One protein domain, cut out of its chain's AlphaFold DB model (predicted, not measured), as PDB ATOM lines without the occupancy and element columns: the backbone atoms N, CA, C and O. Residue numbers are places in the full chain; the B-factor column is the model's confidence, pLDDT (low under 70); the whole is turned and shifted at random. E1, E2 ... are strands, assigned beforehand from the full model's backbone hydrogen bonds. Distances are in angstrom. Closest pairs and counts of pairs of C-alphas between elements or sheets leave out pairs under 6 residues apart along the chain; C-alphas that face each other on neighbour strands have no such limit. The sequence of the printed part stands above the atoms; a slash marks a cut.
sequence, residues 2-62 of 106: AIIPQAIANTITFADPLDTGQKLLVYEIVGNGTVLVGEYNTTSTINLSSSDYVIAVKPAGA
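AT A GLANCE: This is residues 2 to 62 of the 106 residues of an uncharacterized protein of Methanocella sp. PtaU1.Bin125 (UniProt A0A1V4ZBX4). A strongly twisted sheet of three antiparallel strands, E3, E2, E5 in order, has a small antiparallel pair, E1 and E4, set off from it; residues 2 to 9 trail away as a tail. The 61 printed residues have five named strands, E1 to E5 along the chain, and no named helix: all strand, under half in named elements. The whole is loose, radius of gyration of the C-alphas 13.5 A, spanning 51 by 26 by 12 A.

IN THESE COORDINATES: E2, residues 23 to 30, measures 21.9 A; E3, residues 33 to 40, 20.9 A. E5, residues 53 to 58, ends at C-alpha (155.306, 117.474, 95.544). E1, residues 10 to 12, begins at C-alpha (152.933, 124.886, 115.909); E4 is residues 46 to 48.

HOW THE PARTS SIT: Hairpin E2 and E3 stands at 150 degrees, N 24 to O 40 2.8 A. E3 bends by 52 degrees at residue 37. E5 and E2 are antiparallel, N 25 to O 56 2.8 A. E1 and E4 are antiparallel, N 12 to O 46 2.9 A. E2 and E4 are apart.

THE WHOLE: The farthest C-alphas, Ala 2 and Ala 62, are 51.9 A apart. The printed part has no cut. Residues 2 to 10, among others, are under pLDDT 70.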
ATOM      1  N   ALA A   2     141.715 143.770 126.342       30.47
ATOM      2  CA  ALA A   2     141.531 142.908 125.178       30.47
ATOM      3  C   ALA A   2     142.513 141.739 125.284       30.47
ATOM      4  O   ALA A   2     143.721 141.954 125.364       30.47
ATOM      5  N   ILE A   3     141.987 140.518 125.332       37.25
ATOM      6  CA  ILE A   3     142.787 139.305 125.194       37.25
ATOM      7  C   ILE A   3     143.076 139.178 123.699       37.25
ATOM      8  O   ILE A   3     142.168 138.918 122.914       37.25
ATOM      9  N   ILE A   4     144.320 139.430 123.300       37.06
ATOM     10  CA  ILE A   4     144.794 139.101 121.956       37.06
ATOM     11  C   ILE A   4     145.028 137.587 121.963       37.06
ATOM     12  O   ILE A   4     145.807 137.126 122.802       37.06
ATOM     13  N   PRO A   5     144.367 136.792 121.102       38.91
ATOM     14  CA  PRO A   5     144.663 135.372 121.005       38.91
ATOM     15  C   PRO A   5     146.127 135.215 120.596       38.91
ATOM     16  O   PRO A   5     146.540 135.674 119.531       38.91
ATOM     17  N   GLN A   6     146.927 134.607 121.466       42.12
ATOM     18  CA  GLN A   6     148.275 134.189 121.124       42.12
ATOM     19  C   GLN A   6     148.135 133.053 120.106       42.12
ATOM     20  O   GLN A   6     147.677 131.967 120.458       42.12
ATOM     21  N   ALA A   7     148.468 133.313 118.840       47.88
ATOM     22  CA  ALA A   7     148.569 132.261 117.835       47.88
ATOM     23  C   ALA A   7     149.572 131.218 118.349       47.88
ATOM     24  O   ALA A   7     150.737 131.539 118.601       47.88
ATOM     25  N   ILE A   8     149.107 129.991 118.581       53.88
ATOM     26  CA  ILE A   8     149.975 128.883 118.968       53.88
ATOM     27  C   ILE A   8     150.762 128.530 117.711       53.88
ATOM     28  O   ILE A   8     150.231 127.902 116.800       53.88
ATOM     29  N   ALA A   9     152.003 129.004 117.631       57.97
ATOM     30  CA  ALA A   9     152.891 128.665 116.533       57.97
ATOM     31  C   ALA A   9     153.284 127.185 116.657       57.97
ATOM     32  O   ALA A   9     154.188 126.838 117.420       57.97
ATOM     33  N   ASN A  10     152.589 126.302 115.941       68.25
ATOM     34  CA  ASN A  10     152.933 124.886 115.909       68.25
ATOM     35  C   ASN A  10     154.136 124.697 114.991       68.25
ATOM     36  O   ASN A  10     154.135 125.106 113.833       68.25
ATOM     37  N   THR A  11     155.194 124.113 115.535       70.62
ATOM     38  CA  THR A  11     156.474 123.969 114.851       70.62
ATOM     39  C   THR A  11     156.617 122.528 114.369       70.62
ATOM     40  O   THR A  11     156.648 121.615 115.192       70.62
ATOM     41  N   ILE A  12     156.691 122.306 113.054       72.44
ATOM     42  CA  ILE A  12     156.905 120.975 112.463       72.44
ATOM     43  C   ILE A  12     158.323 120.901 111.907       72.44
ATOM     44  O   ILE A  12     158.702 121.703 111.057       72.44
ATOM     45  N   THR A  13     159.092 119.915 112.360       73.19
ATOM     46  CA  THR A  13     160.438 119.636 111.849       73.19
ATOM     47  C   THR A  13     160.421 118.329 111.070       73.19
ATOM     48  O   THR A  13     160.014 117.294 111.596       73.19
ATOM     49  N   PHE A  14     160.886 118.378 109.825       72.44
ATOM     50  CA  PHE A  14     161.060 117.198 108.984       72.44
ATOM     51  C   PHE A  14     162.451 116.624 109.241       72.44
ATOM     52  O   PHE A  14     163.450 117.316 109.054       72.44
ATOM     53  N   ALA A  15     162.503 115.383 109.727       68.94
ATOM     54  CA  ALA A  15     163.765 114.707 110.028       68.94
ATOM     55  C   ALA A  15     164.502 114.269 108.754       68.94
ATOM     56  O   ALA A  15     165.732 114.286 108.720       68.94
ATOM     57  N   ASP A  16     163.747 113.922 107.709       69.00
ATOM     58  CA  ASP A  16     164.303 113.413 106.464       69.00
ATOM     59  C   ASP A  16     164.555 114.542 105.457       69.00
ATOM     60  O   ASP A  16     163.692 115.410 105.258       69.00
ATOM     61  N   PRO A  17     165.722 114.548 104.789       68.00
ATOM     62  CA  PRO A  17     165.975 115.455 103.688       68.00
ATOM     63  C   PRO A  17     165.079 115.156 102.493       68.00
ATOM     64  O   PRO A  17     164.945 114.016 102.065       68.00
ATOM     65  N   LEU A  18     164.485 116.216 101.939       72.75
ATOM     66  CA  LEU A  18     163.818 116.158 100.643       72.75
ATOM     67  C   LEU A  18     164.862 115.888  99.560       72.75
ATOM     68  O   LEU A  18     165.889 116.573  99.507       72.75
ATOM     69  N   ASP A  19     164.577 114.940  98.669       74.19
ATOM     70  CA  ASP A  19     165.428 114.717  97.504       74.19
ATOM     71  C   ASP A  19     165.428 115.943  96.584       74.19
ATOM     72  O   ASP A  19     164.469 116.723  96.521       74.19
ATOM     73  N   THR A  20     166.497 116.084  95.800       71.94
ATOM     74  CA  THR A  20     166.658 117.169  94.828       71.94
ATOM     75  C   THR A  20     165.426 117.313  93.933       71.94
ATOM     76  O   THR A  20     165.065 116.412  93.178       71.94
ATOM     77  N   GLY A  21     164.797 118.489  93.995       69.75
ATOM     78  CA  GLY A  21     163.629 118.843  93.190       69.75
ATOM     79  C   GLY A  21     162.278 118.561  93.853       69.75
ATOM     80  O   GLY A  21     161.268 119.049  93.345       69.75
ATOM     81  N   GLN A  22     162.233 117.844  94.979       77.75
ATOM     82  CA  GLN A  22     161.009 117.700  95.766       77.75
ATOM     83  C   GLN A  22     160.709 118.984  96.549       77.75
ATOM     84  O   GLN A  22     161.605 119.753  96.910       77.75
ATOM     85  N   LYS A  23     159.423 119.226  96.813       81.38
ATOM     86  CA  LYS A  23     158.964 120.334  97.659       81.38
ATOM     87  C   LYS A  23     157.861 119.868  98.595       81.38
ATOM     88  O   LYS A  23     157.007 119.087  98.192       81.38
ATOM     89  N   LEU A  24     157.821 120.412  99.801       82.44
ATOM     90  CA  LEU A  24     156.668 120.317 100.686       82.44
ATOM     91  C   LEU A  24     155.690 121.436 100.347       82.44
ATOM     92  O   LEU A  24     156.073 122.603 100.279       82.44
ATOM     93  N   LEU A  25     154.434 121.072 100.135       85.19
ATOM     94  CA  LEU A  25     153.318 121.989  99.973       85.19
ATOM     95  C   LEU A  25     152.505 121.956 101.260       85.19
ATOM     96  O   LEU A  25     152.050 120.890 101.681       85.19
ATOM     97  N   VAL A  26     152.334 123.115 101.884       86.12
ATOM     98  CA  VAL A  26     151.556 123.253 103.114       86.12
ATOM     99  C   VAL A  26     150.257 123.963 102.786       86.12
ATOM    100  O   VAL A  26     150.264 125.064 102.231       86.12
ATOM    101  N   TYR A  27     149.147 123.332 103.147       87.31
ATOM    102  CA  TYR A  27     147.807 123.853 102.939       87.31
ATOM    103  C   TYR A  27     147.098 124.044 104.271       87.31
ATOM    104  O   TYR A  27     147.080 123.126 105.086       87.31
ATOM    105  N   GLU A  28     146.485 125.202 104.479       87.94
ATOM    106  CA  GLU A  28     145.582 125.442 105.604       87.94
ATOM    107  C   GLU A  28     144.179 124.954 105.253       87.94
ATOM    108  O   GLU A  28     143.696 125.183 104.139       87.94
ATOM    109  N   ILE A  29     143.521 124.285 106.196       85.12
ATOM    110  CA  ILE A  29     142.122 123.890 106.046       85.12
ATOM    111  C   ILE A  29     141.249 125.107 106.369       85.12
ATOM    112  O   ILE A  29     141.237 125.599 107.493       85.12
ATOM    113  N   VAL A  30     140.498 125.591 105.380       87.81
ATOM    114  CA  VAL A  30     139.588 126.736 105.522       87.81
ATOM    115  C   VAL A  30     138.176 126.281 105.157       87.81
ATOM    116  O   VAL A  30     137.840 126.096 103.984       87.81
ATOM    117  N   GLY A  31     137.335 126.071 106.173       84.19
ATOM    118  CA  GLY A  31     135.986 125.526 105.998       84.19
ATOM    119  C   GLY A  31     136.016 124.098 105.440       84.19
ATOM    120  O   GLY A  31     136.634 123.220 106.031       84.19
ATOM    121  N   ASN A  32     135.370 123.869 104.290       83.94
ATOM    122  CA  ASN A  32     135.354 122.566 103.605       83.94
ATOM    123  C   ASN A  32     136.466 122.415 102.543       83.94
ATOM    124  O   ASN A  32     136.410 121.494 101.729       83.94
ATOM    125  N   GLY A  33     137.434 123.337 102.490       83.25
ATOM    126  CA  GLY A  33     138.483 123.363 101.470       83.25
ATOM    127  C   GLY A  33     139.882 123.573 102.043       83.25
ATOM    128  O   GLY A  33     140.067 123.725 103.247       83.25
ATOM    129  N   THR A  34     140.874 123.589 101.156       88.19
ATOM    130  CA  THR A  34     142.288 123.792 101.497       88.19
ATOM    131  C   THR A  34     142.877 124.952 100.700       88.19
ATOM    132  O   THR A  34     142.675 125.021  99.487       88.19
ATOM    133  N   VAL A  35     143.647 125.826 101.348       88.69
ATOM    134  CA  VAL A  35     144.340 126.964 100.720       88.69
ATOM    135  C   VAL A  35     145.846 126.781 100.868       88.69
ATOM    136  O   VAL A  35     146.321 126.492 101.960       88.69
ATOM    137  N   LEU A  36     146.610 126.931  99.780       85.25
ATOM    138  CA  LEU A  36     148.072 126.838  99.838       85.25
ATOM    139  C   LEU A  36     148.630 128.035 100.613       85.25
ATOM    140  O   LEU A  36     148.409 129.178 100.217       85.25
ATOM    141  N   VAL A  37     149.388 127.761 101.672       86.69
ATOM    142  CA  VAL A  37     150.019 128.792 102.509       86.69
ATOM    143  C   VAL A  37     151.533 128.867 102.326       86.69
ATOM    144  O   VAL A  37     152.132 129.893 102.636       86.69
ATOM    145  N   GLY A  38     152.164 127.818 101.789       82.38
ATOM    146  CA  GLY A  38     153.604 127.837 101.546       82.38
ATOM    147  C   GLY A  38     154.139 126.644 100.762       82.38
ATOM    148  O   GLY A  38     153.567 125.552 100.775       82.38
ATOM    149  N   GLU A  39     155.275 126.871 100.099       85.19
ATOM    150  CA  GLU A  39     156.106 125.837  99.479       85.19
ATOM    151  C   GLU A  39     157.505 125.845 100.108       85.19
ATOM    152  O   GLU A  39     158.142 126.896 100.185       85.19
ATOM    153  N   TYR A  40     158.017 124.676 100.496       80.94
ATOM    154  CA  TYR A  40     159.306 124.536 101.180       80.94
ATOM    155  C   TYR A  40     160.180 123.498 100.470       80.94
ATOM    156  O   TYR A  40     159.711 122.432 100.087       80.94
ATOM    157  N   ASN A  41     161.456 123.815 100.261       73.31
ATOM    158  CA  ASN A  41     162.405 123.025  99.461       73.31
ATOM    159  C   ASN A  41     163.617 122.528 100.269       73.31
ATOM    160  O   ASN A  41     164.654 122.212  99.694       73.31
ATOM    161  N   THR A  42     163.518 122.517 101.597       65.50
ATOM    162  CA  THR A  42     164.618 122.184 102.514       65.50
ATOM    163  C   THR A  42     164.092 121.437 103.740       65.50
ATOM    164  O   THR A  42     162.889 121.453 104.003       65.50
ATOM    165  N   THR A  43     164.996 120.834 104.519       61.56
ATOM    166  CA  THR A  43     164.785 120.250 105.865       61.56
ATOM    167  C   THR A  43     164.457 121.300 106.931       61.56
ATOM    168  O   THR A  43     164.944 121.259 108.060       61.56
ATOM    169  N   SER A  44     163.674 122.306 106.564       62.75
ATOM    170  CA  SER A  44     163.406 123.435 107.432       62.75
ATOM    171  C   SER A  44     162.250 123.129 108.360       62.75
ATOM    172  O   SER A  44     161.221 122.572 107.975       62.75
ATOM    173  N   THR A  45     162.428 123.554 109.598       68.38
ATOM    174  CA  THR A  45     161.350 123.720 110.551       68.38
ATOM    175  C   THR A  45     160.313 124.698 109.992       68.38
ATOM    176  O   THR A  45     160.651 125.821 109.616       68.38
ATOM    177  N   ILE A  46     159.053 124.271 109.925       76.12
ATOM    178  CA  ILE A  46     157.928 125.091 109.475       76.12
ATOM    179  C   ILE A  46     157.162 125.577 110.703       76.12
ATOM    180  O   ILE A  46     156.697 124.768 111.506       76.12
ATOM    181  N   ASN A  47     157.005 126.896 110.821       76.75
ATOM    182  CA  ASN A  47     156.148 127.516 111.826       76.75
ATOM    183  C   ASN A  47     154.752 127.720 111.240       76.75
ATOM    184  O   ASN A  47     154.583 128.445 110.261       76.75
ATOM    185  N   LEU A  48     153.761 127.090 111.856       76.25
ATOM    186  CA  LEU A  48     152.366 127.120 111.444       76.25
ATOM    187  C   LEU A  48     151.569 128.034 112.372       76.25
ATOM    188  O   LEU A  48     151.709 127.951 113.587       76.25
ATOM    189  N   SER A  49     150.732 128.904 111.812       74.88
ATOM    190  CA  SER A  49     149.943 129.885 112.574       74.88
ATOM    191  C   SER A  49     148.614 129.342 113.115       74.88
ATOM    192  O   SER A  49     147.912 130.060 113.824       74.88
ATOM    193  N   SER A  50     148.266 128.100 112.770       72.88
ATOM    194  CA  SER A  50     147.007 127.411 113.090       72.88
ATOM    195  C   SER A  50     147.258 125.933 113.468       72.88
ATOM    196  O   SER A  50     148.395 125.450 113.433       72.88
ATOM    197  N   SER A  51     146.215 125.197 113.855       72.81
ATOM    198  CA  SER A  51     146.283 123.757 114.156       72.81
ATOM    199  C   SER A  51     145.975 122.857 112.957       72.81
ATOM    200  O   SER A  51     146.373 121.693 112.968       72.81
ATOM    201  N   ASP A  52     145.316 123.383 111.921       82.88
ATOM    202  CA  ASP A  52     144.642 122.561 110.911       82.88
ATOM    203  C   ASP A  52     145.312 122.702 109.538       82.88
ATOM    204  O   ASP A  52     144.927 123.525 108.703       82.88
ATOM    205  N   TYR A  53     146.333 121.873 109.300       81.50
ATOM    206  CA  TYR A  53     147.090 121.860 108.048       81.50
ATOM    207  C   TYR A  53     147.148 120.479 107.403       81.50
ATOM    208  O   TYR A  53     147.234 119.450 108.071       81.50
ATOM    209  N   VAL A  54     147.188 120.479 106.072       84.06
ATOM    210  CA  VAL A  54     147.531 119.322 105.246       84.06
ATOM    211  C   VAL A  54     148.899 119.571 104.626       84.06
ATOM    212  O   VAL A  54     149.126 120.597 103.985       84.06
ATOM    213  N   ILE A  55     149.810 118.616 104.800       83.62
ATOM    214  CA  ILE A  55     151.144 118.660 104.202       83.62
ATOM    215  C   ILE A  55     151.201 117.609 103.099       83.62
ATOM    216  O   ILE A  55     150.927 116.434 103.337       83.62
ATOM    217  N   ALA A  56     151.569 118.035 101.895       81.56
ATOM    218  CA  ALA A  56     151.759 117.159 100.750       81.56
ATOM    219  C   ALA A  56     153.194 117.263 100.228       81.56
ATOM    220  O   ALA A  56     153.772 118.348 100.172       81.56
ATOM    221  N   VAL A  57     153.761 116.137  99.797       81.12
ATOM    222  CA  VAL A  57     155.052 116.116  99.101       81.12
ATOM    223  C   VAL A  57     154.789 116.238  97.604       81.12
ATOM    224  O   VAL A  57     154.156 115.373  96.997       81.12
ATOM    225  N   LYS A  58     155.279 117.314  96.994       77.94
ATOM    226  CA  LYS A  58     155.306 117.474  95.544       77.94
ATOM    227  C   LYS A  58     156.531 116.742  94.996       77.94
ATOM    228  O   LYS A  58     157.653 117.107  95.367       77.94
ATOM    229  N   PRO A  59     156.348 115.750  94.107       69.56
ATOM    230  CA  PRO A  59     157.469 115.057  93.496       69.56
ATOM    231  C   PRO A  59     158.303 116.027  92.658       69.56
ATOM    232  O   PRO A  59     157.779 116.996  92.095       69.56
ATOM    233  N   ALA A  60     159.598 115.732  92.553       68.88
ATOM    234  CA  ALA A  60     160.473 116.414  91.618       68.88
ATOM    235  C   ALA A  60     159.906 116.244  90.208       68.88
ATOM    236  O   ALA A  60     159.833 115.137  89.674       68.88
ATOM    237  N   GLY A  61     159.448 117.347  89.621       64.31
ATOM    238  CA  GLY A  61     158.997 117.351  88.244       64.31
ATOM    239  C   GLY A  61     160.187 117.083  87.332       64.31
ATOM    240  O   GLY A  61     160.918 118.003  86.984       64.31
ATOM    241  N   ALA A  62     160.380 115.831  86.915       58.62
ATOM    242  CA  ALA A  62     161.243 115.487  85.788       58.62
ATOM    243  C   ALA A  62     160.519 115.835  84.474       58.62
ATOM    244  O   ALA A  62     160.270 114.991  83.618       58.62
TER     245      ALA A  62